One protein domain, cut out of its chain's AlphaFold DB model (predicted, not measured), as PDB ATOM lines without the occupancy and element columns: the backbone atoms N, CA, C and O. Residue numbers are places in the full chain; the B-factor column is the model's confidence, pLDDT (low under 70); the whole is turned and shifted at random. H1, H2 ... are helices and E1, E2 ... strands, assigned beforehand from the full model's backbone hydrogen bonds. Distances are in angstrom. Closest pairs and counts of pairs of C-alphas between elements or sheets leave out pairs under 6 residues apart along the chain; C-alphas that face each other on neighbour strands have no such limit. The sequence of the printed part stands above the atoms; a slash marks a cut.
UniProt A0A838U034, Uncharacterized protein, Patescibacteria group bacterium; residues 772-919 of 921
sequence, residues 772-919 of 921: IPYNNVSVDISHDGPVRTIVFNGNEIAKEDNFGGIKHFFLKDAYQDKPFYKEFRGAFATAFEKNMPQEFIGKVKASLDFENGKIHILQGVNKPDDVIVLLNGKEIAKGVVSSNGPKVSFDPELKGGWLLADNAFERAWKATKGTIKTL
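What this domain is: This is residues 772 to 919 of the 921 residues of an uncharacterized protein of Patescibacteria group bacterium (UniProt A0A838U034). Two curled five-stranded sheets sit side by side, each wrapped round one helix: E1 to E5 curl round H2, and E6 to E10 curl round H4. H2 lies between the two units, in the hollow of the first sheet and beside E7 of the second. The printed part has 148 residues, with ten named strands and four named helices in the order E1 E2 E3 E4 E5 H1 H2 H3 E6 E7 E8 E9 E10 H4; both sheets are antiparallel in chain order, and the class is mixed, helices and strands. The whole is compact, with a radius of gyration of the C-alphas of 15.3 A and spans of 48 by 38 by 24 A.

Where its parts are: The first sheet holds E1, residues 772 to 774, E2, 777 to 782, E3, 789 to 792, E4, 795 to 803 and 23.4 A long, and E5, 806 to 811. C-alpha 772 is at (-27.113, 15.227, -9.694). H1 is residues 813 to 816, H2 residues 819 to 834, 24.1 A, and H3 residues 838 to 841. The second sheet holds E6, 844 to 850, E7, 853 to 859, E8, 866 to 871, E9, 874 to 882 and 23.9 A long, and E10, 885 to 890. H4, residues 904 to 916, 17.9 A, ends with C-alpha 916 at (-41.543, -5.143, 8.615).

How they stand to each other: Each sheet is a meander, each strand the antiparallel neighbour of the one before, and each is strongly twisted. In the first, N 801 of E4 and O 808 of E5 are 2.9 A apart, within hydrogen-bond range. H2 is on this sheet, making two layers; its closest C-alphas to E1 are those of Ala 827 and Tyr 774, 6.2 A apart. H1 and H3 only graze this sheet. H1 and H2 touch only at the corner, closest at the C-alphas of Tyr 815 and Tyr 821, 5.5 A. H2 is also on the second sheet, where the C-alphas of Arg 825 and Gly 853 of E7 are 4.6 A apart. In that sheet, N 856 of E7 and O 870 of E8 are 2.8 A apart, within hydrogen-bond range. H4 is on it too, closest to E9 at the C-alphas of Phe 905 and Ile 876, 6.5 A; H2 and H4 are apart. O i to N i+4 pairs within hydrogen-bond range number 10 of 12 in H2 and 7 of 9 in H4; H1 and H3 are too short for such a pair.

The domain as a whole: The C-alphas of Gly 794 and Asn 884, the two farthest apart, are 48.3 A apart. The printed part has no cut. The link from E10 to H4, residues 891 to 903, is long. The mean pLDDT of the printed part is 94.4, and residues 898 to 899 are under 70.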
ATOM      1  N   ILE A 772     -26.325  16.424  -9.404       95.56
ATOM      2  CA  ILE A 772     -27.113  15.227  -9.694       95.56
ATOM      3  C   ILE A 772     -28.287  15.609 -10.600       95.56
ATOM      4  O   ILE A 772     -29.174  16.336 -10.156       95.56
ATOM      5  N   PRO A 773     -28.339  15.138 -11.859       94.75
ATOM      6  CA  PRO A 773     -29.444  15.468 -12.753       94.75
ATOM      7  C   PRO A 773     -30.754  14.824 -12.273       94.75
ATOM      8  O   PRO A 773     -30.790  13.635 -11.950       94.75
ATOM      9  N   TYR A 774     -31.833  15.606 -12.265       96.06
ATOM     10  CA  TYR A 774     -33.189  15.191 -11.908       96.06
ATOM     11  C   TYR A 774     -34.208  16.014 -12.711       96.06
ATOM     12  O   TYR A 774     -34.252  17.229 -12.577       96.06
ATOM     13  N   ASN A 775     -35.033  15.385 -13.555       93.62
ATOM     14  CA  ASN A 775     -36.090  16.052 -14.343       93.62
ATOM     15  C   ASN A 775     -35.658  17.359 -15.051       93.62
ATOM     16  O   ASN A 775     -36.321  18.386 -14.932       93.62
ATOM     17  N   ASN A 776     -34.550  17.326 -15.800       92.94
ATOM     18  CA  ASN A 776     -33.967  18.473 -16.526       92.94
ATOM     19  C   ASN A 776     -33.418  19.621 -15.654       92.94
ATOM     20  O   ASN A 776     -32.952  20.620 -16.196       92.94
ATOM     21  N   VAL A 777     -33.422  19.476 -14.331       94.38
ATOM     22  CA  VAL A 777     -32.747  20.375 -13.384       94.38
ATOM     23  C   VAL A 777     -31.660  19.611 -12.621       94.38
ATOM     24  O   VAL A 777     -31.572  18.385 -12.708       94.38
ATOM     25  N   SER A 778     -30.787  20.318 -11.903       94.00
ATOM     26  CA  SER A 778     -29.787  19.697 -11.032       94.00
ATOM     27  C   SER A 778     -30.217  19.748  -9.568       94.00
ATOM     28  O   SER A 778     -30.862  20.691  -9.104       94.00
ATOM     29  N   VAL A 779     -29.871  18.692  -8.841       97.06
ATOM     30  CA  VAL A 779     -29.858  18.647  -7.383       97.06
ATOM     31  C   VAL A 779     -28.404  18.765  -6.963       97.06
ATOM     32  O   VAL A 779     -27.590  17.916  -7.331       97.06
ATOM     33  N   ASP A 780     -28.088  19.805  -6.204       97.12
ATOM     34  CA  ASP A 780     -26.710  20.156  -5.889       97.12
ATOM     35  C   ASP A 780     -26.391  19.837  -4.425       97.12
ATOM     36  O   ASP A 780     -27.216  20.066  -3.535       97.12
ATOM     37  N   ILE A 781     -25.194  19.326  -4.148       96.88
ATOM     38  CA  ILE A 781     -24.701  19.099  -2.786       96.88
ATOM     39  C   ILE A 781     -23.710  20.205  -2.440       96.88
ATOM     40  O   ILE A 781     -22.580  20.227  -2.922       96.88
ATOM     41  N   SER A 782     -24.140  21.133  -1.586       94.94
ATOM     42  CA  SER A 782     -23.289  22.216  -1.097       94.94
ATOM     43  C   SER A 782     -22.441  21.753   0.090       94.94
ATOM     44  O   SER A 782     -22.923  21.104   1.029       94.94
ATOM     45  N   HIS A 783     -21.173  22.158   0.042       94.19
ATOM     46  CA  HIS A 783     -20.146  21.949   1.058       94.19
ATOM     47  C   HIS A 783     -19.830  23.241   1.833       94.19
ATOM     48  O   HIS A 783     -18.763  23.360   2.434       94.19
ATOM     49  N   ASP A 784     -20.751  24.213   1.824       83.19
ATOM     50  CA  ASP A 784     -20.584  25.517   2.471       83.19
ATOM     51  C   ASP A 784     -20.710  25.392   4.003       83.19
ATOM     52  O   ASP A 784     -21.699  25.787   4.621       83.19
ATOM     53  N   GLY A 785     -19.698  24.794   4.636       85.25
ATOM     54  CA  GLY A 785     -19.579  24.658   6.086       85.25
ATOM     55  C   GLY A 785     -19.315  23.227   6.577       85.25
ATOM     56  O   GLY A 785     -19.059  22.316   5.794       85.25
ATOM     57  N   PRO A 786     -19.370  22.998   7.904       88.69
ATOM     58  CA  PRO A 786     -19.083  21.692   8.510       88.69
ATOM     59  C   PRO A 786     -20.174  20.635   8.264       88.69
ATOM     60  O   PRO A 786     -20.003  19.477   8.648       88.69
ATOM     61  N   VAL A 787     -21.304  21.039   7.678       93.19
ATOM     62  CA  VAL A 787     -22.478  20.204   7.423       93.19
ATOM     63  C   VAL A 787     -22.830  20.334   5.952       93.19
ATOM     64  O   VAL A 787     -23.097  21.440   5.484       93.19
ATOM     65  N   ARG A 788     -22.860  19.206   5.239       96.25
ATOM     66  CA  ARG A 788     -23.282  19.188   3.839       96.25
ATOM     67  C   ARG A 788     -24.781  19.438   3.735       96.25
ATOM     68  O   ARG A 788     -25.560  18.996   4.586       96.25
ATOM     69  N   THR A 789     -25.202  20.119   2.677       97.19
ATOM     70  CA  THR A 789     -26.621  20.397   2.420       97.19
ATOM     71  C   THR A 789     -27.000  20.039   0.995       97.19
ATOM     72  O   THR A 789     -26.167  20.100   0.099       97.19
ATOM     73  N   ILE A 790     -28.257  19.648   0.786       97.62
ATOM     74  CA  ILE A 790     -28.801  19.406  -0.553       97.62
ATOM     75  C   ILE A 790     -29.627  20.624  -0.950       97.62
ATOM     76  O   ILE A 790     -30.546  21.015  -0.221       97.62
ATOM     77  N   VAL A 791     -29.314  21.195  -2.107       97.44
ATOM     78  CA  VAL A 791     -29.979  22.354  -2.692       97.44
ATOM     79  C   VAL A 791     -30.715  21.927  -3.959       97.44
ATOM     80  O   VAL A 791     -30.171  21.238  -4.815       97.44
ATOM     81  N   PHE A 792     -31.974  22.335  -4.081       97.75
ATOM     82  CA  PHE A 792     -32.814  22.068  -5.245       97.75
ATOM     83  C   PHE A 792     -33.622  23.317  -5.594       97.75
ATOM     84  O   PHE A 792     -34.284  23.890  -4.723       97.75
ATOM     85  N   ASN A 793     -33.546  23.772  -6.849       95.31
ATOM     86  CA  ASN A 793     -34.160  25.027  -7.308       95.31
ATOM     87  C   ASN A 793     -33.827  26.226  -6.392       95.31
ATOM     88  O   ASN A 793     -34.705  27.003  -6.018       95.31
ATOM     89  N   GLY A 794     -32.567  26.328  -5.954       94.69
ATOM     90  CA  GLY A 794     -32.090  27.381  -5.045       94.69
ATOM     91  C   GLY A 794     -32.560  27.261  -3.589       94.69
ATOM     92  O   GLY A 794     -32.218  28.109  -2.767       94.69
ATOM     93  N   ASN A 795     -33.325  26.223  -3.242       96.62
ATOM     94  CA  ASN A 795     -33.796  25.981  -1.883       96.62
ATOM     95  C   ASN A 795     -32.961  24.896  -1.213       96.62
ATOM     96  O   ASN A 795     -32.742  23.836  -1.785       96.62
ATOM     97  N   GLU A 796     -32.555  25.120   0.029       97.38
ATOM     98  CA  GLU A 796     -31.896  24.100   0.837       97.38
ATOM     99  C   GLU A 796     -32.947  23.117   1.387       97.38
ATOM    100  O   GLU A 796     -33.713  23.457   2.299       97.38
ATOM    101  N   ILE A 797     -33.002  21.905   0.830       97.88
ATOM    102  CA  ILE A 797     -34.079  20.935   1.083       97.88
ATOM    103  C   ILE A 797     -33.722  19.897   2.149       97.88
ATOM    104  O   ILE A 797     -34.611  19.402   2.845       97.88
ATOM    105  N   ALA A 798     -32.433  19.602   2.327       97.81
ATOM    106  CA  ALA A 798     -31.948  18.627   3.296       97.81
ATOM    107  C   ALA A 798     -30.606  19.036   3.898       97.81
ATOM    108  O   ALA A 798     -29.822  19.755   3.276       97.81
ATOM    109  N   LYS A 799     -30.342  18.526   5.100       96.38
ATOM    110  CA  LYS A 799     -29.060  18.665   5.795       96.38
ATOM    111  C   LYS A 799     -28.516  17.290   6.135       96.38
ATOM    112  O   LYS A 799     -29.283  16.352   6.339       96.38
ATOM    113  N   GLU A 800     -27.200  17.183   6.179       96.00
ATOM    114  CA  GLU A 800     -26.524  16.042   6.778       96.00
ATOM    115  C   GLU A 800     -26.666  16.110   8.309       96.00
ATOM    116  O   GLU A 800     -26.430  17.159   8.909       96.00
ATOM    117  N   ASP A 801     -27.058  15.007   8.946       93.62
ATOM    118  CA  ASP A 801     -26.995  14.842  10.403       93.62
ATOM    119  C   ASP A 801     -26.212  13.591  10.768       93.62
ATOM    120  O   ASP A 801     -25.987  12.715   9.935       93.62
ATOM    121  N   ASN A 802     -25.834  13.498  12.036       90.50
ATOM    122  CA  ASN A 802     -25.245  12.301  12.598       90.50
ATOM    123  C   ASN A 802     -26.321  11.431  13.259       90.50
ATOM    124  O   ASN A 802     -26.949  11.829  14.240       90.50
ATOM    125  N   PHE A 803     -26.488  10.212  12.761       84.69
ATOM    126  CA  PHE A 803     -27.474   9.257  13.237       84.69
ATOM    127  C   PHE A 803     -26.821   7.917  13.550       84.69
ATOM    128  O   PHE A 803     -26.335   7.212  12.667       84.69
ATOM    129  N   GLY A 804     -26.768   7.568  14.837       81.50
ATOM    130  CA  GLY A 804     -26.085   6.349  15.282       81.50
ATOM    131  C   GLY A 804     -24.590   6.329  14.931       81.50
ATOM    132  O   GLY A 804     -24.032   5.262  14.697       81.50
ATOM    133  N   GLY A 805     -23.947   7.499  14.840       86.69
ATOM    134  CA  GLY A 805     -22.542   7.625  14.437       86.69
ATOM    135  C   GLY A 805     -22.316   7.660  12.923       86.69
ATOM    136  O   GLY A 805     -21.177   7.840  12.495       86.69
ATOM    137  N   ILE A 806     -23.372   7.513  12.118       89.00
ATOM    138  CA  ILE A 806     -23.301   7.560  10.661       89.00
ATOM    139  C   ILE A 806     -23.878   8.890  10.186       89.00
ATOM    140  O   ILE A 806     -24.986   9.268  10.563       89.00
ATOM    141  N   LYS A 807     -23.127   9.606   9.349       93.12
ATOM    142  CA  LYS A 807     -23.610  10.842   8.738       93.12
ATOM    143  C   LYS A 807     -24.499  10.529   7.544       93.12
ATOM    144  O   LYS A 807     -24.040   9.861   6.624       93.12
ATOM    145  N   HIS A 808     -25.731  11.025   7.518       94.81
ATOM    146  CA  HIS A 808     -26.618  10.879   6.361       94.81
ATOM    147  C   HIS A 808     -27.521  12.101   6.187       94.81
ATOM    148  O   HIS A 808     -27.747  12.873   7.117       94.81
ATOM    149  N   PHE A 809     -28.041  12.296   4.975       97.00
ATOM    150  CA  PHE A 809     -28.971  13.390   4.702       97.00
ATOM    151  C   PHE A 809     -30.393  13.046   5.149       97.00
ATOM    152  O   PHE A 809     -30.863  11.929   4.939       97.00
ATOM    153  N   PHE A 810     -31.113  14.030   5.685       96.25
ATOM    154  CA  PHE A 810     -32.546  13.930   5.958       96.25
ATOM    155  C   PHE A 810     -33.291  15.115   5.342       96.25
ATOM    156  O   PHE A 810     -32.872  16.272   5.450       96.25
ATOM    157  N   LEU A 811     -34.413  14.830   4.684       98.00
ATOM    158  CA  LEU A 811     -35.264  15.862   4.103       98.00
ATOM    159  C   LEU A 811     -35.951  16.666   5.217       98.00
ATOM    160  O   LEU A 811     -36.545  16.086   6.133       98.00
ATOM    161  N   LYS A 812     -35.913  18.003   5.121       97.56
ATOM    162  CA  LYS A 812     -36.557  18.893   6.100       97.56
ATOM    163  C   LYS A 812     -38.063  18.634   6.179       97.56
ATOM    164  O   LYS A 812     -38.737  18.478   5.163       97.56
ATOM    165  N   ASP A 813     -38.609  18.725   7.390       95.56
ATOM    166  CA  ASP A 813     -40.023  18.451   7.695       95.56
ATOM    167  C   ASP A 813     -41.019  19.233   6.838       95.56
ATOM    168  O   ASP A 813     -42.084  18.718   6.502       95.56
ATOM    169  N   ALA A 814     -40.664  20.459   6.446       96.00
ATOM    170  CA  ALA A 814     -41.505  21.294   5.598       96.00
ATOM    171  C   ALA A 814     -41.820  20.645   4.239       96.00
ATOM    172  O   ALA A 814     -42.887  20.923   3.702       96.00
ATOM    173  N   TYR A 815     -40.937  19.779   3.727       97.56
ATOM    174  CA  TYR A 815     -41.037  19.129   2.413       97.56
ATOM    175  C   TYR A 815     -41.512  17.664   2.487       97.56
ATOM    176  O   TYR A 815     -41.722  17.017   1.458       97.56
ATOM    177  N   GLN A 816     -41.694  17.120   3.696       96.56
ATOM    178  CA  GLN A 816     -42.046  15.709   3.903       96.56
ATOM    179  C   GLN A 816     -43.502  15.394   3.543       96.56
ATOM    180  O   GLN A 816     -43.795  14.296   3.079       96.56
ATOM    181  N   ASP A 817     -44.415  16.346   3.737       92.56
ATOM    182  CA  ASP A 817     -45.854  16.156   3.522       92.56
ATOM    183  C   ASP A 817     -46.392  17.143   2.483       92.56
ATOM    184  O   ASP A 817     -45.738  18.126   2.167       92.56
ATOM    185  N   LYS A 818     -47.616  16.917   1.997       93.06
ATOM    186  CA  LYS A 818     -48.339  17.673   0.954       93.06
ATOM    187  C   LYS A 818     -47.981  17.313  -0.503       93.06
ATOM    188  O   LYS A 818     -46.819  17.020  -0.810       93.06
ATOM    189  N   PRO A 819     -48.973  17.371  -1.423       90.62
ATOM    190  CA  PRO A 819     -48.776  17.032  -2.835       90.62
ATOM    191  C   PRO A 819     -47.755  17.910  -3.566       90.62
ATOM    192  O   PRO A 819     -46.934  17.371  -4.293       90.62
ATOM    193  N   PHE A 820     -47.736  19.222  -3.322       92.69
ATOM    194  CA  PHE A 820     -46.874  20.154  -4.067       92.69
ATOM    195  C   PHE A 820     -45.369  20.033  -3.751       92.69
ATOM    196  O   PHE A 820     -44.529  20.577  -4.450       92.69
ATOM    197  N   TYR A 821     -44.987  19.293  -2.702       96.62
ATOM    198  CA  TYR A 821     -43.577  18.985  -2.412       96.62
ATOM    199  C   TYR A 821     -43.134  17.622  -2.963       96.62
ATOM    200  O   TYR A 821     -42.079  17.103  -2.598       96.62
ATOM    201  N   LYS A 822     -43.934  17.016  -3.844       95.62
ATOM    202  CA  LYS A 822     -43.628  15.724  -4.469       95.62
ATOM    203  C   LYS A 822     -42.315  15.769  -5.260       95.62
ATOM    204  O   LYS A 822     -41.534  14.825  -5.176       95.62
ATOM    205  N   GLU A 823     -42.023  16.872  -5.947       96.38
ATOM    206  CA  GLU A 823     -40.753  17.038  -6.669       96.38
ATOM    207  C   GLU A 823     -39.548  17.139  -5.736       96.38
ATOM    208  O   GLU A 823     -38.530  16.506  -5.988       96.38
ATOM    209  N   PHE A 824     -39.692  17.854  -4.616       97.62
ATOM    210  CA  PHE A 824     -38.654  17.982  -3.591       97.62
ATOM    211  C   PHE A 824     -38.286  16.619  -2.994       97.62
ATOM    212  O   PHE A 824     -37.110  16.335  -2.772       97.62
ATOM    213  N   ARG A 825     -39.284  15.752  -2.770       97.88
ATOM    214  CA  ARG A 825     -39.064  14.374  -2.304       97.88
ATOM    215  C   ARG A 825     -38.329  13.522  -3.337       97.88
ATOM    216  O   ARG A 825     -37.427  12.789  -2.947       97.88
ATOM    217  N   GLY A 826     -38.661  13.654  -4.621       97.31
ATOM    218  CA  GLY A 826     -37.981  12.920  -5.696       97.31
ATOM    219  C   GLY A 826     -36.552  13.390  -5.948       97.31
ATOM    220  O   GLY A 826     -35.646  12.560  -6.061       97.31
ATOM    221  N   ALA A 827     -36.326  14.703  -5.931       97.94
ATOM    222  CA  ALA A 827     -34.995  15.297  -5.988       97.94
ATOM    223  C   ALA A 827     -34.125  14.797  -4.826       97.94
ATOM    224  O   ALA A 827     -33.013  14.309  -5.032       97.94
ATOM    225  N   PHE A 828     -34.668  14.835  -3.604       98.25
ATOM    226  CA  PHE A 828     -33.990  14.303  -2.428       98.25
ATOM    227  C   PHE A 828     -33.720  12.802  -2.535       98.25
ATOM    228  O   PHE A 828     -32.601  12.391  -2.263       98.25
ATOM    229  N   ALA A 829     -34.703  11.986  -2.923       97.50
ATOM    230  CA  ALA A 829     -34.532  10.539  -3.041       97.50
ATOM    231  C   ALA A 829     -33.404  10.190  -4.022       97.50
ATOM    232  O   ALA A 829     -32.540   9.378  -3.698       97.50
ATOM    233  N   THR A 830     -33.355  10.878  -5.165       96.75
ATOM    234  CA  THR A 830     -32.298  10.716  -6.175       96.75
ATOM    235  C   THR A 830     -30.923  11.080  -5.611       96.75
ATOM    236  O   THR A 830     -29.961  10.326  -5.765       96.75
ATOM    237  N   ALA A 831     -30.821  12.217  -4.916       96.69
ATOM    238  CA  ALA A 831     -29.567  12.645  -4.305       96.69
ATOM    239  C   ALA A 831     -29.126  11.729  -3.152       96.69
ATOM    240  O   ALA A 831     -27.944  11.398  -3.039       96.69
ATOM    241  N   PHE A 832     -30.079  11.286  -2.331       95.62
ATOM    242  CA  PHE A 832     -29.860  10.404  -1.192       95.62
ATOM    243  C   PHE A 832     -29.386   9.019  -1.625       95.62
ATOM    244  O   PHE A 832     -28.458   8.498  -1.023       95.62
ATOM    245  N   GLU A 833     -29.959   8.429  -2.677       93.50
ATOM    246  CA  GLU A 833     -29.523   7.122  -3.185       93.50
ATOM    247  C   GLU A 833     -28.097   7.165  -3.746       93.50
ATOM    248  O   GLU A 833     -27.310   6.259  -3.474       93.50
ATOM    249  N   LYS A 834     -27.725   8.241  -4.455       94.38
ATOM    250  CA  LYS A 834     -26.351   8.422  -4.954       94.38
ATOM    251  C   LYS A 834     -25.325   8.676  -3.846       94.38
ATOM    252  O   LYS A 834     -24.156   8.351  -4.024       94.38
ATOM    253  N   ASN A 835     -25.756   9.245  -2.720       93.19
ATOM    254  CA  ASN A 835     -24.890   9.639  -1.604       93.19
ATOM    255  C   ASN A 835     -25.177   8.851  -0.323       93.19
ATOM    256  O   ASN A 835     -24.854   9.304   0.778       93.19
ATOM    257  N   MET A 836     -25.803   7.680  -0.451       91.88
ATOM    258  CA  MET A 836     -26.106   6.838   0.694       91.88
ATOM    259  C   MET A 836     -24.781   6.355   1.303       91.88
ATOM    260  O   MET A 836     -23.951   5.806   0.573       91.88
ATOM    261  N   PRO A 837     -24.560   6.526   2.620       89.69
ATOM    262  CA  PRO A 837     -23.332   6.068   3.260       89.69
ATOM    263  C   PRO A 837     -23.114   4.576   3.009       89.69
ATOM    264  O   PRO A 837     -24.065   3.791   3.059       89.69
ATOM    265  N   GLN A 838     -21.875   4.146   2.768       90.00
ATOM    266  CA  GLN A 838     -21.607   2.723   2.540       90.00
ATOM    267  C   GLN A 838     -22.019   1.865   3.745       90.00
ATOM    268  O   GLN A 838     -22.481   0.737   3.562       90.00
ATOM    269  N   GLU A 839     -21.954   2.412   4.965       88.75
ATOM    270  CA  GLU A 839     -22.426   1.721   6.167       88.75
ATOM    271  C   GLU A 839     -23.947   1.494   6.168       88.75
ATOM    272  O   GLU A 839     -24.425   0.581   6.848       88.75
ATOM    273  N   PHE A 840     -24.717   2.289   5.413       86.44
ATOM    274  CA  PHE A 840     -26.161   2.101   5.240       86.44
ATOM    275  C   PHE A 840     -26.465   0.976   4.258       86.44
ATOM    276  O   PHE A 840     -27.360   0.177   4.529       86.44
ATOM    277  N   ILE A 841     -25.726   0.876   3.149       87.06
ATOM    278  CA  ILE A 841     -26.043  -0.044   2.041       87.06
ATOM    279  C   ILE A 841     -26.152  -1.496   2.532       87.06
ATOM    280  O   ILE A 841     -27.113  -2.187   2.203       87.06
ATOM    281  N   GLY A 842     -25.233  -1.946   3.395       87.19
ATOM    282  CA  GLY A 842     -25.277  -3.300   3.972       87.19
ATOM    283  C   GLY A 842     -26.407  -3.534   4.990       87.19
ATOM    284  O   GLY A 842     -26.726  -4.680   5.313       87.19
ATOM    285  N   LYS A 843     -27.017  -2.459   5.500       92.94
ATOM    286  CA  LYS A 843     -28.055  -2.481   6.540       92.94
ATOM    287  C   LYS A 843     -29.466  -2.283   5.983       92.94
ATOM    288  O   LYS A 843     -30.427  -2.643   6.663       92.94
ATOM    289  N   VAL A 844     -29.622  -1.759   4.764       95.94
ATOM    290  CA  VAL A 844     -30.930  -1.618   4.098       95.94
ATOM    291  C   VAL A 844     -31.492  -3.001   3.766       95.94
ATOM    292  O   VAL A 844     -30.989  -3.708   2.898       95.94
ATOM    293  N   LYS A 845     -32.573  -3.393   4.449       96.75
ATOM    294  CA  LYS A 845     -33.317  -4.635   4.175       96.75
ATOM    295  C   LYS A 845     -34.408  -4.445   3.134       96.75
ATOM    296  O   LYS A 845     -34.741  -5.386   2.422       96.75
ATOM    297  N   ALA A 846     -34.967  -3.242   3.056       97.12
ATOM    298  CA  ALA A 846     -35.930  -2.879   2.032       97.12
ATOM    299  C   ALA A 846     -35.877  -1.382   1.738       97.12
ATOM    300  O   ALA A 846     -35.667  -0.567   2.640       97.12
ATOM    301  N   SER A 847     -36.130  -1.038   0.480       97.31
ATOM    302  CA  SER A 847     -36.423   0.320   0.039       97.31
ATOM    303  C   SER A 847     -37.759   0.301  -0.697       97.31
ATOM    304  O   SER A 847     -37.970  -0.548  -1.563       97.31
ATOM    305  N   LEU A 848     -38.684   1.165  -0.290       97.81
ATOM    306  CA  LEU A 848     -40.037   1.247  -0.836       97.81
ATOM    307  C   LEU A 848     -40.252   2.641  -1.419       97.81
ATOM    308  O   LEU A 848     -39.999   3.634  -0.734       97.81
ATOM    309  N   ASP A 849     -40.760   2.715  -2.644       97.75
ATOM    310  CA  ASP A 849     -41.174   3.986  -3.235       97.75
ATOM    311  C   ASP A 849     -42.414   4.520  -2.507       97.75
ATOM    312  O   ASP A 849     -43.365   3.781  -2.234       97.75
ATOM    313  N   PHE A 850     -42.411   5.811  -2.167       97.62
ATOM    314  CA  PHE A 850     -43.503   6.433  -1.418       97.62
ATOM    315  C   PHE A 850     -43.657   7.918  -1.762       97.62
ATOM    316  O   PHE A 850     -42.830   8.734  -1.373       97.62
ATOM    317  N   GLU A 851     -44.739   8.289  -2.456       96.38
ATOM    318  CA  GLU A 851     -45.090   9.692  -2.769       96.38
ATOM    319  C   GLU A 851     -43.935  10.503  -3.410       96.38
ATOM    320  O   GLU A 851     -43.695  11.655  -3.035       96.38
ATOM    321  N   ASN A 852     -43.229   9.887  -4.370       96.81
ATOM    322  CA  ASN A 852     -41.960  10.321  -4.993       96.81
ATOM    323  C   ASN A 852     -40.746  10.400  -4.062       96.81
ATOM    324  O   ASN A 852     -39.663  10.727  -4.514       96.81
ATOM    325  N   GLY A 853     -40.897  10.088  -2.785       97.31
ATOM    326  CA  GLY A 853     -39.791   9.819  -1.881       97.31
ATOM    327  C   GLY A 853     -39.474   8.329  -1.779       97.31
ATOM    328  O   GLY A 853     -39.963   7.496  -2.550       97.31
ATOM    329  N   LYS A 854     -38.686   7.991  -0.759       97.75
ATOM    330  CA  LYS A 854     -38.296   6.620  -0.423       97.75
ATOM    331  C   LYS A 854     -38.478   6.362   1.066       97.75
ATOM    332  O   LYS A 854     -38.194   7.222   1.906       97.75
ATOM    333  N   ILE A 855     -38.905   5.149   1.395       98.25
ATOM    334  CA  ILE A 855     -38.849   4.614   2.752       98.25
ATOM    335  C   ILE A 855     -37.754   3.553   2.801       98.25
ATOM    336  O   ILE A 855     -37.808   2.581   2.053       98.25
ATOM    337  N   HIS A 856     -36.788   3.711   3.700       97.44
ATOM    338  CA  HIS A 856     -35.730   2.730   3.931       97.44
ATOM    339  C   HIS A 856     -35.965   2.017   5.258       97.44
ATOM    340  O   HIS A 856     -36.143   2.652   6.294       97.44
ATOM    341  N   ILE A 857     -35.957   0.687   5.227       97.75
ATOM    342  CA  ILE A 857     -36.011  -0.153   6.422       97.75
ATOM    343  C   ILE A 857     -34.611  -0.711   6.642       97.75
ATOM    344  O   ILE A 857     -34.128  -1.523   5.852       97.75
ATOM    345  N   LEU A 858     -33.962  -0.248   7.701       96.06
ATOM    346  CA  LEU A 858     -32.620  -0.634   8.105       96.06
ATOM    347  C   LEU A 858     -32.699  -1.677   9.220       96.06
ATOM    348  O   LEU A 858     -33.519  -1.542  10.124       96.06
ATOM    349  N   GLN A 859     -31.819  -2.675   9.185       96.25
ATOM    350  CA  GLN A 859     -31.599  -3.606  10.291       96.25
ATOM    351  C   GLN A 859     -30.108  -3.647  10.635       96.25
ATOM    352  O   GLN A 859     -29.273  -3.654   9.730       96.25
ATOM    353  N   GLY A 860     -29.758  -3.685  11.921       93.94
ATOM    354  CA  GLY A 860     -28.356  -3.776  12.333       93.94
ATOM    355  C   GLY A 860     -27.649  -2.427  12.510       93.94
ATOM    356  O   GLY A 860     -26.426  -2.363  12.376       93.94
ATOM    357  N   VAL A 861     -28.379  -1.321  12.720       89.81
ATOM    358  CA  VAL A 861     -27.767   0.024  12.784       89.81
ATOM    359  C   VAL A 861     -26.885   0.175  14.017       89.81
ATOM    360  O   VAL A 861     -25.681   0.353  13.840       89.81
ATOM    361  N   ASN A 862     -27.449   0.032  15.220       91.12
ATOM    362  CA  ASN A 862     -26.683   0.087  16.470       91.12
ATOM    363  C   ASN A 862     -26.426  -1.320  17.033       91.12
ATOM    364  O   ASN A 862     -25.306  -1.633  17.425       91.12
ATOM    365  N   LYS A 863     -27.447  -2.185  17.036       93.88
ATOM    366  CA  LYS A 863     -27.347  -3.613  17.389       93.88
ATOM    367  C   LYS A 863     -27.808  -4.487  16.222       93.88
ATOM    368  O   LYS A 863     -28.652  -4.018  15.462       93.88
ATOM    369  N   PRO A 864     -27.329  -5.744  16.099       94.38
ATOM    370  CA  PRO A 864     -27.721  -6.660  15.017       94.38
ATOM    371  C   PRO A 864     -29.240  -6.786  14.834       94.38
ATOM    372  O   PRO A 864     -29.732  -6.820  13.707       94.38
ATOM    373  N   ASP A 865     -29.969  -6.755  15.949       96.25
ATOM    374  CA  ASP A 865     -31.416  -6.955  15.993       96.25
ATOM    375  C   ASP A 865     -32.218  -5.656  15.822       96.25
ATOM    376  O   ASP A 865     -33.437  -5.709  15.666       96.25
ATOM    377  N   ASP A 866     -31.584  -4.480  15.860       96.12
ATOM    378  CA  ASP A 866     -32.299  -3.204  15.779       96.12
ATOM    379  C   ASP A 866     -32.890  -3.003  14.385       96.12
ATOM    380  O   ASP A 866     -32.211  -3.221  13.384       96.12
ATOM    381  N   VAL A 867     -34.126  -2.507  14.330       97.44
ATOM    382  CA  VAL A 867     -34.807  -2.083  13.104       97.44
ATOM    383  C   VAL A 867     -35.123  -0.605  13.186       97.44
ATOM    384  O   VAL A 867     -35.713  -0.144  14.162       97.44
ATOM    385  N   ILE A 868     -34.793   0.121  12.126       96.94
ATOM    386  CA  ILE A 868     -35.063   1.548  11.987       96.94
ATOM    387  C   ILE A 868     -35.761   1.773  10.652       96.94
ATOM    388  O   ILE A 868     -35.365   1.219   9.629       96.94
ATOM    389  N   VAL A 869     -36.817   2.578  10.657       97.81
ATOM    390  CA  VAL A 869     -37.554   2.960   9.452       97.81
ATOM    391  C   VAL A 869     -37.327   4.439   9.201       97.81
ATOM    392  O   VAL A 869     -37.664   5.266  10.049       97.81
ATOM    393  N   LEU A 870     -36.780   4.766   8.033       97.19
ATOM    394  CA  LEU A 870     -36.497   6.129   7.603       97.19
ATOM    395  C   LEU A 870     -37.423   6.534   6.453       97.19
ATOM    396  O   LEU A 870     -37.433   5.863   5.424       97.19
ATOM    397  N   LEU A 871     -38.145   7.646   6.578       97.94
ATOM    398  CA  LEU A 871     -38.836   8.311   5.469       97.94
ATOM    399  C   LEU A 871     -37.977   9.475   4.974       97.94
ATOM    400  O   LEU A 871     -37.776  10.446   5.704       97.94
ATOM    401  N   ASN A 872     -37.479   9.391   3.738       97.56
ATOM    402  CA  ASN A 872     -36.599  10.407   3.150       97.56
ATOM    403  C   ASN A 872     -35.447  10.790   4.106       97.56
ATOM    404  O   ASN A 872     -35.232  11.960   4.426       97.56
ATOM    405  N   GLY A 873     -34.776   9.772   4.650       95.56
ATOM    406  CA  GLY A 873     -33.687   9.920   5.618       95.56
ATOM    407  C   GLY A 873     -34.114  10.239   7.058       95.56
ATOM    408  O   GLY A 873     -33.307  10.070   7.963       95.56
ATOM    409  N   LYS A 874     -35.362  10.634   7.334       96.50
ATOM    410  CA  LYS A 874     -35.822  10.925   8.703       96.50
ATOM    411  C   LYS A 874     -36.351   9.673   9.404       96.50
ATOM    412  O   LYS A 874     -37.204   8.991   8.843       96.50
ATOM    413  N   GLU A 875     -35.905   9.388  10.631       96.88
ATOM    414  CA  GLU A 875     -36.458   8.289  11.443       96.88
ATOM    415  C   GLU A 875     -37.945   8.517  11.726       96.88
ATOM    416  O   GLU A 875     -38.332   9.572  12.219       96.88
ATOM    417  N   ILE A 876     -38.774   7.518  11.403       97.81
ATOM    418  CA  ILE A 876     -40.215   7.522  11.694       97.81
ATOM    419  C   ILE A 876     -40.649   6.389  12.623       97.81
ATOM    420  O   ILE A 876     -41.738   6.431  13.197       97.81
ATOM    421  N   ALA A 877     -39.838   5.340  12.738       97.94
ATOM    422  CA  ALA A 877     -40.106   4.220  13.622       97.94
ATOM    423  C   ALA A 877     -38.809   3.494  13.976       97.94
ATOM    424  O   ALA A 877     -37.896   3.396  13.153       97.94
ATOM    425  N   LYS A 878     -38.777   2.912  15.173       97.69
ATOM    426  CA  LYS A 878     -37.664   2.093  15.660       97.69
ATOM    427  C   LYS A 878     -38.159   0.889  16.442       97.69
ATOM    428  O   LYS A 878     -39.277   0.881  16.961       97.69
ATOM    429  N   GLY A 879     -37.332  -0.138  16.530       97.25
ATOM    430  CA  GLY A 879     -37.640  -1.338  17.290       97.25
ATOM    431  C   GLY A 879     -36.574  -2.405  17.165       97.25
ATOM    432  O   GLY A 879     -35.443  -2.115  16.798       97.25
ATOM    433  N   VAL A 880     -36.958  -3.645  17.459       97.44
ATOM    434  CA  VAL A 880     -36.063  -4.808  17.422       97.44
ATOM    435  C   VAL A 880     -36.729  -5.994  16.730       97.44
ATOM    436  O   VAL A 880     -37.943  -6.191  16.865       97.44
ATOM    437  N   VAL A 881     -35.956  -6.807  16.009       97.12
ATOM    438  CA  VAL A 881     -36.380  -8.139  15.570       97.12
ATOM    439  C   VAL A 881     -36.030  -9.148  16.650       97.12
ATOM    440  O   VAL A 881     -34.896  -9.228  17.092       97.12
ATOM    441  N   SER A 882     -37.018  -9.919  17.096       95.81
ATOM    442  CA  SER A 882     -36.815 -11.003  18.059       95.81
ATOM    443  C   SER A 882     -37.240 -12.339  17.459       95.81
ATOM    444  O   SER A 882     -37.917 -12.373  16.429       95.81
ATOM    445  N   SER A 883     -36.941 -13.446  18.144       94.06
ATOM    446  CA  SER A 883     -37.460 -14.776  17.788       94.06
ATOM    447  C   SER A 883     -38.995 -14.826  17.704       94.06
ATOM    448  O   SER A 883     -39.547 -15.617  16.947       94.06
ATOM    449  N   ASN A 884     -39.688 -13.949  18.440       94.25
ATOM    450  CA  ASN A 884     -41.150 -13.817  18.441       94.25
ATOM    451  C   ASN A 884     -41.668 -12.850  17.357       94.25
ATOM    452  O   ASN A 884     -42.838 -12.465  17.374       94.25
ATOM    453  N   GLY A 885     -40.795 -12.431  16.440       93.94
ATOM    454  CA  GLY A 885     -41.078 -11.478  15.379       93.94
ATOM    455  C   GLY A 885     -40.615 -10.044  15.681       93.94
ATOM    456  O   GLY A 885     -40.102  -9.746  16.769       93.94
ATOM    457  N   PRO A 886     -40.775  -9.146  14.696       96.69
ATOM    458  CA  PRO A 886     -40.359  -7.754  14.778       96.69
ATOM    459  C   PRO A 886     -41.318  -6.923  15.633       96.69
ATOM    460  O   PRO A 886     -42.531  -6.908  15.413       96.69
ATOM    461  N   LYS A 887     -40.761  -6.191  16.599       96.88
ATOM    462  CA  LYS A 887     -41.465  -5.243  17.467       96.88
ATOM    463  C   LYS A 887     -40.982  -3.834  17.152       96.88
ATOM    464  O   LYS A 887     -40.069  -3.332  17.801       96.88
ATOM    465  N   VAL A 888     -41.587  -3.221  16.138       97.69
ATOM    466  CA  VAL A 888     -41.264  -1.861  15.681       97.69
ATOM    467  C   VAL A 888     -42.393  -0.907  16.057       97.69
ATOM    468  O   VAL A 888     -43.559  -1.164  15.748       97.69
ATOM    469  N   SER A 889     -42.049   0.184  16.741       97.62
ATOM    470  CA  SER A 889     -42.972   1.232  17.178       97.62
ATOM    471  C   SER A 889     -42.750   2.521  16.395       97.62
ATOM    472  O   SER A 889     -41.618   2.981  16.262       97.62
ATOM    473  N   PHE A 890     -43.848   3.103  15.916       97.81
ATOM    474  CA  PHE A 890     -43.876   4.430  15.303       97.81
ATOM    475  C   PHE A 890     -43.568   5.517  16.333       97.81
ATOM    476  O   PHE A 890     -44.029   5.413  17.473       97.81
ATOM    477  N   ASP A 891     -42.842   6.554  15.922       97.12
ATOM    478  CA  ASP A 891     -42.547   7.703  16.773       97.12
ATOM    479  C   ASP A 891     -43.832   8.511  17.063       97.12
ATOM    480  O   ASP A 891     -44.438   9.072  16.142       97.12
ATOM    481  N   PRO A 892     -44.296   8.579  18.326       94.75
ATOM    482  CA  PRO A 892     -45.515   9.300  18.670       94.75
ATOM    483  C   PRO A 892     -45.429  10.813  18.421       94.75
ATOM    484  O   PRO A 892     -46.483  11.429  18.255       94.75
ATOM    485  N   GLU A 893     -44.236  11.414  18.367       95.06
ATOM    486  CA  GLU A 893     -44.067  12.852  18.102       95.06
ATOM    487  C   GLU A 893     -44.411  13.223  16.657       95.06
ATOM    488  O   GLU A 893     -44.860  14.335  16.377       95.06
ATOM    489  N   LEU A 894     -44.276  12.265  15.737       94.69
ATOM    490  CA  LEU A 894     -44.612  12.430  14.324       94.69
ATOM    491  C   LEU A 894     -46.084  12.141  14.027       94.69
ATOM    492  O   LEU A 894     -46.519  12.240  12.878       94.69
ATOM    493  N   LYS A 895     -46.869  11.767  15.041       92.88
ATOM    494  CA  LYS A 895     -48.273  11.418  14.868       92.88
ATOM    495  C   LYS A 895     -49.113  12.658  14.573       92.88
ATOM    496  O   LYS A 895     -49.053  13.662  15.285       92.88
ATOM    497  N   GLY A 896     -49.953  12.574  13.545       88.25
ATOM    498  CA  GLY A 896     -50.963  13.584  13.279       88.25
ATOM    499  C   GLY A 896     -51.961  13.691  14.436       88.25
ATOM    500  O   GLY A 896     -52.193  12.754  15.205       88.25
ATOM    501  N   GLY A 897     -52.596  14.855  14.579       78.56
ATOM    502  CA  GLY A 897     -53.729  14.978  15.495       78.56
ATOM    503  C   GLY A 897     -54.861  14.044  15.051       78.56
ATOM    504  O   GLY A 897     -55.190  14.030  13.874       78.56
ATOM    505  N   TRP A 898     -55.509  13.320  15.972       63.94
ATOM    506  CA  TRP A 898     -56.481  12.251  15.641       63.94
ATOM    507  C   TRP A 898     -57.672  12.643  14.739       63.94
ATOM    508  O   TRP A 898     -58.369  11.768  14.236       63.94
ATOM    509  N   LEU A 899     -57.947  13.945  14.578       61.19
ATOM    510  CA  LEU A 899     -59.017  14.480  13.719       61.19
ATOM    511  C   LEU A 899     -58.535  14.891  12.327       61.19
ATOM    512  O   LEU A 899     -59.355  15.269  11.486       61.19
ATOM    513  N   LEU A 900     -57.225  14.901  12.106       71.56
ATOM    514  CA  LEU A 900     -56.619  15.227  10.828       71.56
ATOM    515  C   LEU A 900     -56.510  13.953   9.990       71.56
ATOM    516  O   LEU A 900     -56.517  12.843  10.520       71.56
ATOM    517  N   ALA A 901     -56.455  14.121   8.670       84.81
ATOM    518  CA  ALA A 901     -56.030  13.028   7.809       84.81
ATOM    519  C   ALA A 901     -54.615  12.591   8.219       84.81
ATOM    520  O   ALA A 901     -53.850  13.422   8.718       84.81
ATOM    521  N   ASP A 902     -54.294  11.314   7.996       93.75
ATOM    522  CA  ASP A 902     -52.948  10.800   8.249       93.75
ATOM    523  C   ASP A 902     -51.927  11.710   7.565       93.75
ATOM    524  O   ASP A 902     -52.077  12.005   6.375       93.75
ATOM    525  N   ASN A 903     -50.894  12.139   8.285       95.38
ATOM    526  CA  ASN A 903     -49.784  12.867   7.671       95.38
ATOM    527  C   ASN A 903     -48.865  11.909   6.882       95.38
ATOM    528  O   ASN A 903     -49.041  10.686   6.913       95.38
ATOM    529  N   ALA A 904     -47.881  12.446   6.155       96.44
ATOM    530  CA  ALA A 904     -46.955  11.624   5.366       96.44
ATOM    531  C   ALA A 904     -46.233  10.550   6.202       96.44
ATOM    532  O   ALA A 904     -46.079   9.421   5.739       96.44
ATOM    533  N   PHE A 905     -45.869  10.855   7.453       97.44
ATOM    534  CA  PHE A 905     -45.203   9.911   8.356       97.44
ATOM    535  C   PHE A 905     -46.106   8.720   8.714       97.44
ATOM    536  O   PHE A 905     -45.675   7.568   8.659       97.44
ATOM    537  N   GLU A 906     -47.379   8.972   9.024       97.12
ATOM    538  CA  GLU A 906     -48.360   7.932   9.345       97.12
ATOM    539  C   GLU A 906     -48.701   7.064   8.127       97.12
ATOM    540  O   GLU A 906     -48.814   5.839   8.255       97.12
ATOM    541  N   ARG A 907     -48.838   7.675   6.943       97.56
ATOM    542  CA  ARG A 907     -49.060   6.955   5.677       97.56
ATOM    543  C   ARG A 907     -47.855   6.079   5.321       97.56
ATOM    544  O   ARG A 907     -48.040   4.895   5.031       97.56
ATOM    545  N   ALA A 908     -46.639   6.614   5.441       98.00
ATOM    546  CA  ALA A 908     -45.398   5.872   5.235       98.00
ATOM    547  C   ALA A 908     -45.282   4.690   6.207       98.00
ATOM    548  O   ALA A 908     -45.059   3.552   5.794       98.00
ATOM    549  N   TRP A 909     -45.538   4.921   7.498       98.12
ATOM    550  CA  TRP A 909     -45.545   3.857   8.498       98.12
ATOM    551  C   TRP A 909     -46.533   2.741   8.149       98.12
ATOM    552  O   TRP A 909     -46.177   1.562   8.191       98.12
ATOM    553  N   LYS A 910     -47.765   3.086   7.751       97.94
ATOM    554  CA  LYS A 910     -48.764   2.094   7.319       97.94
ATOM    555  C   LYS A 910     -48.270   1.267   6.129       97.94
ATOM    556  O   LYS A 910     -48.452   0.050   6.166       97.94
ATOM    557  N   ALA A 911     -47.605   1.887   5.152       98.00
ATOM    558  CA  ALA A 911     -47.028   1.193   3.997       98.00
ATOM    559  C   ALA A 911     -45.929   0.188   4.398       98.00
ATOM    560  O   ALA A 911     -45.847  -0.898   3.826       98.00
ATOM    561  N   THR A 912     -45.140   0.481   5.437       97.88
ATOM    562  CA  THR A 912     -44.049  -0.414   5.874       97.88
ATOM    563  C   THR A 912     -44.488  -1.658   6.641       97.88
ATOM    564  O   THR A 912     -43.730  -2.625   6.720       97.88
ATOM    565  N   LYS A 913     -45.702  -1.686   7.210       96.94
ATOM    566  CA  LYS A 913     -46.129  -2.771   8.117       96.94
ATOM    567  C   LYS A 913     -46.076  -4.162   7.484       96.94
ATOM    568  O   LYS A 913     -45.847  -5.131   8.205       96.94
ATOM    569  N   GLY A 914     -46.319  -4.272   6.177       96.88
ATOM    570  CA  GLY A 914     -46.205  -5.540   5.449       96.88
ATOM    571  C   GLY A 914     -44.761  -6.040   5.424       96.88
ATOM    572  O   GLY A 914     -44.489  -7.158   5.850       96.88
ATOM    573  N   THR A 915     -43.841  -5.171   5.017       97.44
ATOM    574  CA  THR A 915     -42.408  -5.460   4.885       97.44
ATOM    575  C   THR A 915     -41.720  -5.674   6.231       97.44
ATOM    576  O   THR A 915     -40.867  -6.543   6.364       97.44
ATOM    577  N   ILE A 916     -42.113  -4.942   7.277       97.38
ATOM    578  CA  ILE A 916     -41.543  -5.143   8.615       97.38
ATOM    579  C   ILE A 916     -41.834  -6.556   9.108       97.38
ATOM    580  O   ILE A 916     -40.937  -7.197   9.635       97.38
ATOM    581  N   LYS A 917     -43.047  -7.082   8.889       96.69
ATOM    582  CA  LYS A 917     -43.426  -8.437   9.323       96.69
ATOM    583  C   LYS A 917     -42.592  -9.549   8.682       96.69
ATOM    584  O   LYS A 917     -42.578 -10.650   9.225       96.69
ATOM    585  N   THR A 918     -41.930  -9.294   7.552       96.62
ATOM    586  CA  THR A 918     -41.085 -10.292   6.878       96.62
ATOM    587  C   THR A 918     -39.648 -10.320   7.398       96.62
ATOM    588  O   THR A 918     -38.894 -11.214   7.016       96.62
ATOM    589  N   LEU A 919     -39.258  -9.371   8.257       94.81
ATOM    590  CA  LEU A 919     -37.924  -9.335   8.853       94.81
ATOM    591  C   LEU A 919     -37.718 -10.506   9.822       94.81
ATOM    592  O   LEU A 919     -38.630 -10.897  10.555       94.81
TER     593      LEU A 919